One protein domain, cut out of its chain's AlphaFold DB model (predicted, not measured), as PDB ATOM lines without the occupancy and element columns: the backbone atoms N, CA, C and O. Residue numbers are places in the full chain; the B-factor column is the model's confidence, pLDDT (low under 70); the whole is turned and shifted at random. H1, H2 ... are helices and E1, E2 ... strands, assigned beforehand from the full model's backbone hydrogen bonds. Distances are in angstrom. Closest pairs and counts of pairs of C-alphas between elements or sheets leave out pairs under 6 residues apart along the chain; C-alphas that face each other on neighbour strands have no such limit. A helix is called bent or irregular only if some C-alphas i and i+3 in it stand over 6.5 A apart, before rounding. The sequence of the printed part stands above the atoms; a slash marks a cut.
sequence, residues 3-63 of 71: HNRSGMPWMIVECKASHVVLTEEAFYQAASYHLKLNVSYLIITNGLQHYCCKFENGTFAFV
ATOM      1  N   HIS A   3     -86.155  27.608  11.351       90.81
ATOM      2  CA  HIS A   3     -87.060  26.635  10.751       90.81
ATOM      3  C   HIS A   3     -88.275  27.349  10.154       90.81
ATOM      4  O   HIS A   3     -88.697  28.391  10.660       90.81
ATOM      5  N   ASN A   4     -88.836  26.795   9.081       90.12
ATOM      6  CA  ASN A   4     -90.122  27.248   8.562       90.12
ATOM      7  C   ASN A   4     -91.276  26.763   9.461       90.12
ATOM      8  O   ASN A   4     -91.078  26.035  10.434       90.12
ATOM      9  N   ARG A   5     -92.507  27.143   9.111       89.56
ATOM     10  CA  ARG A   5     -93.723  26.777   9.858       89.56
ATOM     11  C   ARG A   5     -93.984  25.266   9.927       89.56
ATOM     12  O   ARG A   5     -94.674  24.821  10.836       89.56
ATOM     13  N   SER A   6     -93.404  24.488   9.016       90.75
ATOM     14  CA  SER A   6     -93.471  23.022   9.009       90.75
ATOM     15  C   SER A   6     -92.370  22.366   9.854       90.75
ATOM     16  O   SER A   6     -92.237  21.147   9.835       90.75
ATOM     17  N   GLY A   7     -91.545  23.153  10.556       89.50
ATOM     18  CA  GLY A   7     -90.414  22.661  11.347       89.50
ATOM     19  C   GLY A   7     -89.193  22.264  10.515       89.50
ATOM     20  O   GLY A   7     -88.225  21.749  11.067       89.50
ATOM     21  N   MET A   8     -89.201  22.517   9.203       88.88
ATOM     22  CA  MET A   8     -88.088  22.171   8.322       88.88
ATOM     23  C   MET A   8     -87.006  23.260   8.339       88.88
ATOM     24  O   MET A   8     -87.343  24.447   8.399       88.88
ATOM     25  N   PRO A   9     -85.715  22.888   8.252       89.25
ATOM     26  CA  PRO A   9     -84.606  23.824   8.079       89.25
ATOM     27  C   PRO A   9     -84.865  24.825   6.948       89.25
ATOM     28  O   PRO A   9     -85.050  24.435   5.801       89.25
ATOM     29  N   TRP A  10     -84.877  26.121   7.259       90.94
ATOM     30  CA  TRP A  10     -85.122  27.170   6.264       90.94
ATOM     31  C   TRP A  10     -83.895  28.043   6.036       90.94
ATOM     32  O   TRP A  10     -83.538  28.334   4.895       90.94
ATOM     33  N   MET A  11     -83.228  28.433   7.121       90.75
ATOM     34  CA  MET A  11     -82.108  29.361   7.053       90.75
ATOM     35  C   MET A  11     -81.067  29.075   8.131       90.75
ATOM     36  O   MET A  11     -81.392  28.784   9.287       90.75
ATOM     37  N   ILE A  12     -79.797  29.214   7.771       91.38
ATOM     38  CA  ILE A  12     -78.681  29.230   8.718       91.38
ATOM     39  C   ILE A  12     -78.128  30.643   8.786       91.38
ATOM     40  O   ILE A  12     -77.963  31.300   7.765       91.38
ATOM     41  N   VAL A  13     -77.857  31.093  10.008       90.94
ATOM     42  CA  VAL A  13     -77.172  32.355  10.274       90.94
ATOM     43  C   VAL A  13     -75.930  32.012  11.077       90.94
ATOM     44  O   VAL A  13     -76.044  31.464  12.175       90.94
ATOM     45  N   GLU A  14     -74.766  32.296  10.511       89.94
ATOM     46  CA  GLU A  14     -73.472  32.124  11.151       89.94
ATOM     47  C   GLU A  14     -72.925  33.485  11.579       89.94
ATOM     48  O   GLU A  14     -72.705  34.381  10.761       89.94
ATOM     49  N   CYS A  15     -72.707  33.637  12.884       90.62
ATOM     50  CA  CYS A  15     -72.198  34.869  13.468       90.62
ATOM     51  C   CYS A  15     -70.692  34.757  13.725       90.62
ATOM     52  O   CYS A  15     -70.214  33.784  14.311       90.62
ATOM     53  N   LYS A  16     -69.949  35.783  13.320       89.94
ATOM     54  CA  LYS A  16     -68.525  35.984  13.598       89.94
ATOM     55  C   LYS A  16     -68.349  37.184  14.527       89.94
ATOM     56  O   LYS A  16     -69.260  37.994  14.698       89.94
ATOM     57  N   ALA A  17     -67.171  37.306  15.134       93.88
ATOM     58  CA  ALA A  17     -66.835  38.498  15.907       93.88
ATOM     59  C   ALA A  17     -66.752  39.733  14.990       93.88
ATOM     60  O   ALA A  17     -66.346  39.619  13.836       93.88
ATOM     61  N   SER A  18     -67.087  40.914  15.512       92.88
ATOM     62  CA  SER A  18     -67.201  42.158  14.730       92.88
ATOM     63  C   SER A  18     -65.925  42.611  14.026       92.88
ATOM     64  O   SER A  18     -65.993  43.280  13.001       92.88
ATOM     65  N   HIS A  19     -64.760  42.228  14.546       92.88
ATOM     66  CA  HIS A  19     -63.457  42.540  13.956       92.88
ATOM     67  C   HIS A  19     -63.040  41.563  12.842       92.88
ATOM     68  O   HIS A  19     -62.000  41.760  12.218       92.88
ATOM     69  N   VAL A  20     -63.808  40.495  12.597       89.81
ATOM     70  CA  VAL A  20     -63.526  39.543  11.517       89.81
ATOM     71  C   VAL A  20     -63.994  40.148  10.202       89.81
ATOM     72  O   VAL A  20     -65.188  40.383  10.020       89.81
ATOM     73  N   VAL A  21     -63.064  40.375   9.275       89.38
ATOM     74  CA  VAL A  21     -63.391  40.812   7.913       89.38
ATOM     75  C   VAL A  21     -64.090  39.669   7.190       89.38
ATOM     76  O   VAL A  21     -63.553  38.565   7.094       89.38
ATOM     77  N   LEU A  22     -65.294  39.929   6.690       88.75
ATOM     78  CA  LEU A  22     -66.004  38.974   5.853       88.75
ATOM     79  C   LEU A  22     -65.555  39.182   4.408       88.75
ATOM     80  O   LEU A  22     -65.798  40.239   3.833       88.75
ATOM     81  N   THR A  23     -64.887  38.183   3.836       86.19
ATOM     82  CA  THR A  23     -64.545  38.157   2.410       86.19
ATOM     83  C   THR A  23     -65.445  37.174   1.677       86.19
ATOM     84  O   THR A  23     -65.950  36.213   2.264       86.19
ATOM     85  N   GLU A  24     -65.626  37.391   0.378       80.44
ATOM     86  CA  GLU A  24     -66.410  36.500  -0.481       80.44
ATOM     87  C   GLU A  24     -65.817  35.075  -0.512       80.44
ATOM     88  O   GLU A  24     -66.543  34.088  -0.443       80.44
ATOM     89  N   GLU A  25     -64.488  34.945  -0.496       82.69
ATOM     90  CA  GLU A  25     -63.797  33.648  -0.414       82.69
ATOM     91  C   GLU A  25     -64.041  32.930   0.917       82.69
ATOM     92  O   GLU A  25     -64.359  31.737   0.927       82.69
ATOM     93  N   ALA A  26     -63.945  33.646   2.044       78.44
ATOM     94  CA  ALA A  26     -64.256  33.084   3.357       78.44
ATOM     95  C   ALA A  26     -65.733  32.671   3.445       78.44
ATOM     96  O   ALA A  26     -66.064  31.660   4.071       78.44
ATOM     97  N   PHE A  27     -66.615  33.419   2.774       80.88
ATOM     98  CA  PHE A  27     -68.015  33.055   2.627       80.88
ATOM     99  C   PHE A  27     -68.175  31.746   1.851       80.88
ATOM    100  O   PHE A  27     -68.791  30.820   2.373       80.88
ATOM    101  N   TYR A  28     -67.605  31.622   0.650       79.62
ATOM    102  CA  TYR A  28     -67.726  30.401  -0.155       79.62
ATOM    103  C   TYR A  28     -67.147  29.180   0.561       79.62
ATOM    104  O   TYR A  28     -67.742  28.098   0.525       79.62
ATOM    105  N   GLN A  29     -66.038  29.358   1.281       78.75
ATOM    106  CA  GLN A  29     -65.472  28.313   2.123       78.75
ATOM    107  C   GLN A  29     -66.481  27.860   3.189       78.75
ATOM    108  O   GLN A  29     -66.779  26.670   3.272       78.75
ATOM    109  N   ALA A  30     -67.067  28.786   3.951       77.25
ATOM    110  CA  ALA A  30     -68.066  28.468   4.973       77.25
ATOM    111  C   ALA A  30     -69.376  27.905   4.385       77.25
ATOM    112  O   ALA A  30     -69.964  26.976   4.946       77.25
ATOM    113  N   ALA A  31     -69.817  28.404   3.230       75.88
ATOM    114  CA  ALA A  31     -71.013  27.942   2.537       75.88
ATOM    115  C   ALA A  31     -70.883  26.498   2.058       75.88
ATOM    116  O   ALA A  31     -71.831  25.721   2.184       75.88
ATOM    117  N   SER A  32     -69.693  26.108   1.597       76.69
ATOM    118  CA  SER A  32     -69.430  24.741   1.148       76.69
ATOM    119  C   SER A  32     -69.621  23.689   2.252       76.69
ATOM    120  O   SER A  32     -70.113  22.592   1.982       76.69
ATOM    121  N   TYR A  33     -69.326  24.032   3.512       74.56
ATOM    122  CA  TYR A  33     -69.592  23.163   4.664       74.56
ATOM    123  C   TYR A  33     -71.091  23.018   4.943       74.56
ATOM    124  O   TYR A  33     -71.572  21.915   5.215       74.56
ATOM    125  N   HIS A  34     -71.837  24.120   4.847       72.69
ATOM    126  CA  HIS A  34     -73.263  24.163   5.166       72.69
ATOM    127  C   HIS A  34     -74.170  23.664   4.026       72.69
ATOM    128  O   HIS A  34     -75.332  23.357   4.286       72.69
ATOM    129  N   LEU A  35     -73.650  23.484   2.799       65.25
ATOM    130  CA  LEU A  35     -74.363  22.888   1.649       65.25
ATOM    131  C   LEU A  35     -75.042  21.549   1.970       65.25
ATOM    132  O   LEU A  35     -76.058  21.209   1.374       65.25
ATOM    133  N   LYS A  36     -74.515  20.790   2.934       68.38
ATOM    134  CA  LYS A  36     -75.079  19.492   3.338       68.38
ATOM    135  C   LYS A  36     -76.394  19.601   4.119       68.38
ATOM    136  O   LYS A  36     -77.025  18.580   4.369       68.38
ATOM    137  N   LEU A  37     -76.800  20.803   4.533       72.94
ATOM    138  CA  LEU A  37     -77.904  21.007   5.476       72.94
ATOM    139  C   LEU A  37     -79.263  21.293   4.815       72.94
ATOM    140  O   LEU A  37     -80.228  21.520   5.538       72.94
ATOM    141  N   ASN A  38     -79.366  21.237   3.477       81.06
ATOM    142  CA  ASN A  38     -80.624  21.398   2.722       81.06
ATOM    143  C   ASN A  38     -81.459  22.623   3.161       81.06
ATOM    144  O   ASN A  38     -82.669  22.527   3.355       81.06
ATOM    145  N   VAL A  39     -80.808  23.777   3.332       87.12
ATOM    146  CA  VAL A  39     -81.467  25.043   3.694       87.12
ATOM    147  C   VAL A  39     -81.649  25.948   2.483       87.12
ATOM    148  O   VAL A  39     -80.825  25.957   1.573       87.12
ATOM    149  N   SER A  40     -82.717  26.748   2.489       89.56
ATOM    150  CA  SER A  40     -82.991  27.719   1.423       89.56
ATOM    151  C   SER A  40     -82.070  28.933   1.486       89.56
ATOM    152  O   SER A  40     -81.757  29.504   0.445       89.56
ATOM    153  N   TYR A  41     -81.641  29.326   2.688       90.75
ATOM    154  CA  TYR A  41     -80.820  30.515   2.894       90.75
ATOM    155  C   TYR A  41     -79.619  30.246   3.798       90.75
ATOM    156  O   TYR A  41     -79.721  29.567   4.824       90.75
ATOM    157  N   LEU A  42     -78.493  30.852   3.443       90.50
ATOM    158  CA  LEU A  42     -77.302  30.923   4.274       90.50
ATOM    159  C   LEU A  42     -76.916  32.383   4.468       90.50
ATOM    160  O   LEU A  42     -76.777  33.131   3.501       90.50
ATOM    161  N   ILE A  43     -76.723  32.772   5.721       90.81
ATOM    162  CA  ILE A  43     -76.318  34.115   6.106       90.81
ATOM    163  C   ILE A  43     -75.052  34.025   6.940       90.81
ATOM    164  O   ILE A  43     -74.993  33.248   7.891       90.81
ATOM    165  N   ILE A  44     -74.068  34.857   6.617       90.69
ATOM    166  CA  ILE A  44     -72.865  35.045   7.430       90.69
ATOM    167  C   ILE A  44     -72.764  36.514   7.805       90.69
ATOM    168  O   ILE A  44     -72.925  37.394   6.959       90.69
ATOM    169  N   THR A  45     -72.513  36.793   9.081       91.94
ATOM    170  CA  THR A  45     -72.463  38.162   9.590       91.94
ATOM    171  C   THR A  45     -71.431  38.356  10.694       91.94
ATOM    172  O   THR A  45     -71.197  37.463  11.501       91.94
ATOM    173  N   ASN A  46     -70.849  39.553  10.758       93.62
ATOM    174  CA  ASN A  46     -70.047  40.049  11.878       93.62
ATOM    175  C   ASN A  46     -70.753  41.218  12.612       93.62
ATOM    176  O   ASN A  46     -70.149  41.912  13.422       93.62
ATOM    177  N   GLY A  47     -72.027  41.474  12.304       91.62
ATOM    178  CA  GLY A  47     -72.819  42.586  12.838       91.62
ATOM    179  C   GLY A  47     -72.604  43.943  12.156       91.62
ATOM    180  O   GLY A  47     -73.426  44.830  12.352       91.62
ATOM    181  N   LEU A  48     -71.548  44.112  11.355       92.31
ATOM    182  CA  LEU A  48     -71.286  45.320  10.554       92.31
ATOM    183  C   LEU A  48     -71.531  45.076   9.060       92.31
ATOM    184  O   LEU A  48     -71.975  45.957   8.331       92.31
ATOM    185  N   GLN A  49     -71.218  43.865   8.615       90.56
ATOM    186  CA  GLN A  49     -71.368  43.367   7.262       90.56
ATOM    187  C   GLN A  49     -72.110  42.034   7.300       90.56
ATOM    188  O   GLN A  49     -72.035  41.258   8.267       90.56
ATOM    189  N   HIS A  50     -72.847  41.784   6.226       90.25
ATOM    190  CA  HIS A  50     -73.695  40.615   6.078       90.25
ATOM    191  C   HIS A  50     -73.593  40.118   4.642       90.25
ATOM    192  O   HIS A  50     -73.764  40.898   3.707       90.25
ATOM    193  N   TYR A  51     -73.355  38.822   4.486       89.69
ATOM    194  CA  TYR A  51     -73.517  38.126   3.220       89.69
ATOM    195  C   TYR A  51     -74.728  37.217   3.326       89.69
ATOM    196  O   TYR A  51     -74.793  36.370   4.220       89.69
ATOM    197  N   CYS A  52     -75.673  37.405   2.414       90.50
ATOM    198  CA  CYS A  52     -76.878  36.604   2.314       90.50
ATOM    199  C   CYS A  52     -76.868  35.859   0.988       90.50
ATOM    200  O   CYS A  52     -76.700  36.462  -0.072       90.50
ATOM    201  N   CYS A  53     -77.093  34.552   1.045       89.38
ATOM    202  CA  CYS A  53     -77.224  33.719  -0.136       89.38
ATOM    203  C   CYS A  53     -78.488  32.885  -0.086       89.38
ATOM    204  O   CYS A  53     -78.876  32.370   0.965       89.38
ATOM    205  N   LYS A  54     -79.083  32.706  -1.260       90.06
ATOM    206  CA  LYS A  54     -80.196  31.798  -1.488       90.06
ATOM    207  C   LYS A  54     -79.724  30.617  -2.320       90.06
ATOM    208  O   LYS A  54     -79.004  30.801  -3.301       90.06
ATOM    209  N   PHE A  55     -80.108  29.415  -1.914       86.19
ATOM    210  CA  PHE A  55     -79.866  28.219  -2.705       86.19
ATOM    211  C   PHE A  55     -80.914  28.135  -3.818       86.19
ATOM    212  O   PHE A  55     -82.101  27.945  -3.549       86.19
ATOM    213  N   GLU A  56     -80.480  28.294  -5.065       81.88
ATOM    214  CA  GLU A  56     -81.321  28.220  -6.259       81.88
ATOM    215  C   GLU A  56     -80.587  27.465  -7.367       81.88
ATOM    216  O   GLU A  56     -79.388  27.639  -7.568       81.88
ATOM    217  N   ASN A  57     -81.302  26.616  -8.111       80.81
ATOM    218  CA  ASN A  57     -80.762  25.899  -9.275       80.81
ATOM    219  C   ASN A  57     -79.465  25.103  -9.003       80.81
ATOM    220  O   ASN A  57     -78.622  24.959  -9.885       80.81
ATOM    221  N   GLY A  58     -79.295  24.585  -7.782       78.25
ATOM    222  CA  GLY A  58     -78.112  23.808  -7.397       78.25
ATOM    223  C   GLY A  58     -76.882  24.642  -7.022       78.25
ATOM    224  O   GLY A  58     -75.817  24.068  -6.805       78.25
ATOM    225  N   THR A  59     -77.007  25.968  -6.922       76.81
ATOM    226  CA  THR A  59     -75.928  26.877  -6.511       76.81
ATOM    227  C   THR A  59     -76.427  27.933  -5.522       76.81
ATOM    228  O   THR A  59     -77.627  28.088  -5.302       76.81
ATOM    229  N   PHE A  60     -75.505  28.662  -4.896       78.19
ATOM    230  CA  PHE A  60     -75.832  29.833  -4.090       78.19
ATOM    231  C   PHE A  60     -75.740  31.101  -4.933       78.19
ATOM    232  O   PHE A  60     -74.701  31.385  -5.528       78.19
ATOM    233  N   ALA A  61     -76.818  31.881  -4.934       85.88
ATOM    234  CA  ALA A  61     -76.843  33.235  -5.465       85.88
ATOM    235  C   ALA A  61     -76.852  34.235  -4.304       85.88
ATOM    236  O   ALA A  61     -77.609  34.063  -3.343       85.88
ATOM    237  N   PHE A  62     -76.015  35.271  -4.381       87.25
ATOM    238  CA  PHE A  62     -76.079  36.384  -3.438       87.25
ATOM    239  C   PHE A  62     -77.412  37.118  -3.585       87.25
ATOM    240  O   PHE A  62     -77.874  37.377  -4.696       87.25
ATOM    241  N   VAL A  63     -78.020  37.444  -2.450       90.00
ATOM    242  CA  VAL A  63     -79.248  38.233  -2.375       90.00
ATOM    243  C   VAL A  63     -79.008  39.462  -1.516       90.00
ATOM    244  O   VAL A  63     -78.220  39.439  -0.569       90.00
TER     245      VAL A  63
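Overview. This is residues 3 to 63 of the 71 residues of the protein "HSDR_N_2 domain-containing protein" of Bacteroidetes bacterium ADurb.Bin397 (UniProt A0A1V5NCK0). One strongly twisted sheet of four strands, E1 to E4, makes a wall, and a single helix, H1, covers one of its faces, running slantwise to the strands; the other face has no named helix on it. The long axis runs from the loop at Ser 6, before E1, to the loop at His 19, after E1. The printed part has 61 residues, with one named helix and four named strands in the chain order E1, H1, E2, E3, E4. The sheet is mixed, in the order E1, E2, E3, E4, with E1 and E2 parallel and the other neighbours antiparallel, and the class is mixed, helices and strands. The whole is compact, with a radius of gyration of the C-alphas of 11.7 A, yet elongated in outline, spanning 36 by 22 by 19 A.

Along the chain. Find C-alpha 9 at (-84.606, 23.824, 8.079); from there E1 runs through residues 9 to 15, 17.5 A long. E2 is residues 41 to 45, 13.2 A, and E3 is residues 50 to 56, 19.1 A. E4, residues 59 to 63, covers 12.5 A and ends at C-alpha 63 at (-79.248, 38.233, -2.375). Go back to C-alpha 24 at (-66.410, 36.500, -0.481) for H1, residues 24 to 37, 20.2 A long; it is only just irregular, with C-alphas 33 and 36 6.7 A apart.

Arrangement. Start at inner strand E2. Beside it, edge strand E1 is parallel at 12 degrees; look at N 14 and O 43, 2.8 A apart and within hydrogen-bond range. E2 and E3 form an antiparallel hairpin at 166 degrees, with N 42 and O 53 at 2.9 A. E3 and edge strand E4 form another at 136 degrees, with N 61 and O 54 at 2.9 A. E2, E3 and E4 are a meander, each strand the antiparallel neighbour of the one before. E1 and E4 are apart. H1 is on the sheet at a height of 8.1 A, in two layers, a helix on one face of a sheet. It lies over E3, at 47 degrees to it on the local plane, and only just not over E2, on which 2 of its C-alphas fall. The closest C-alphas of H1 and E2 are those of Phe 27 and Ile 44, 7.1 A apart. H1 and E4 are near each other. E1, H1 and E2 make a strand-helix-strand unit, two parallel neighbour strands with a helix between, whose crossover is right-handed. In H1, 7 of 10 O i to N i+4 pairs are within hydrogen-bond range.

Size, cuts and confidence. The two C-alphas farthest apart, those of Ser 6 and His 19, are 36.1 A apart. The printed part has no cut and no long link; E1 to H1 is short, with 8 residues, and the other links are tight. The mean pLDDT of the printed part is 85.9, and residues 35 to 36, in H1, are under 70.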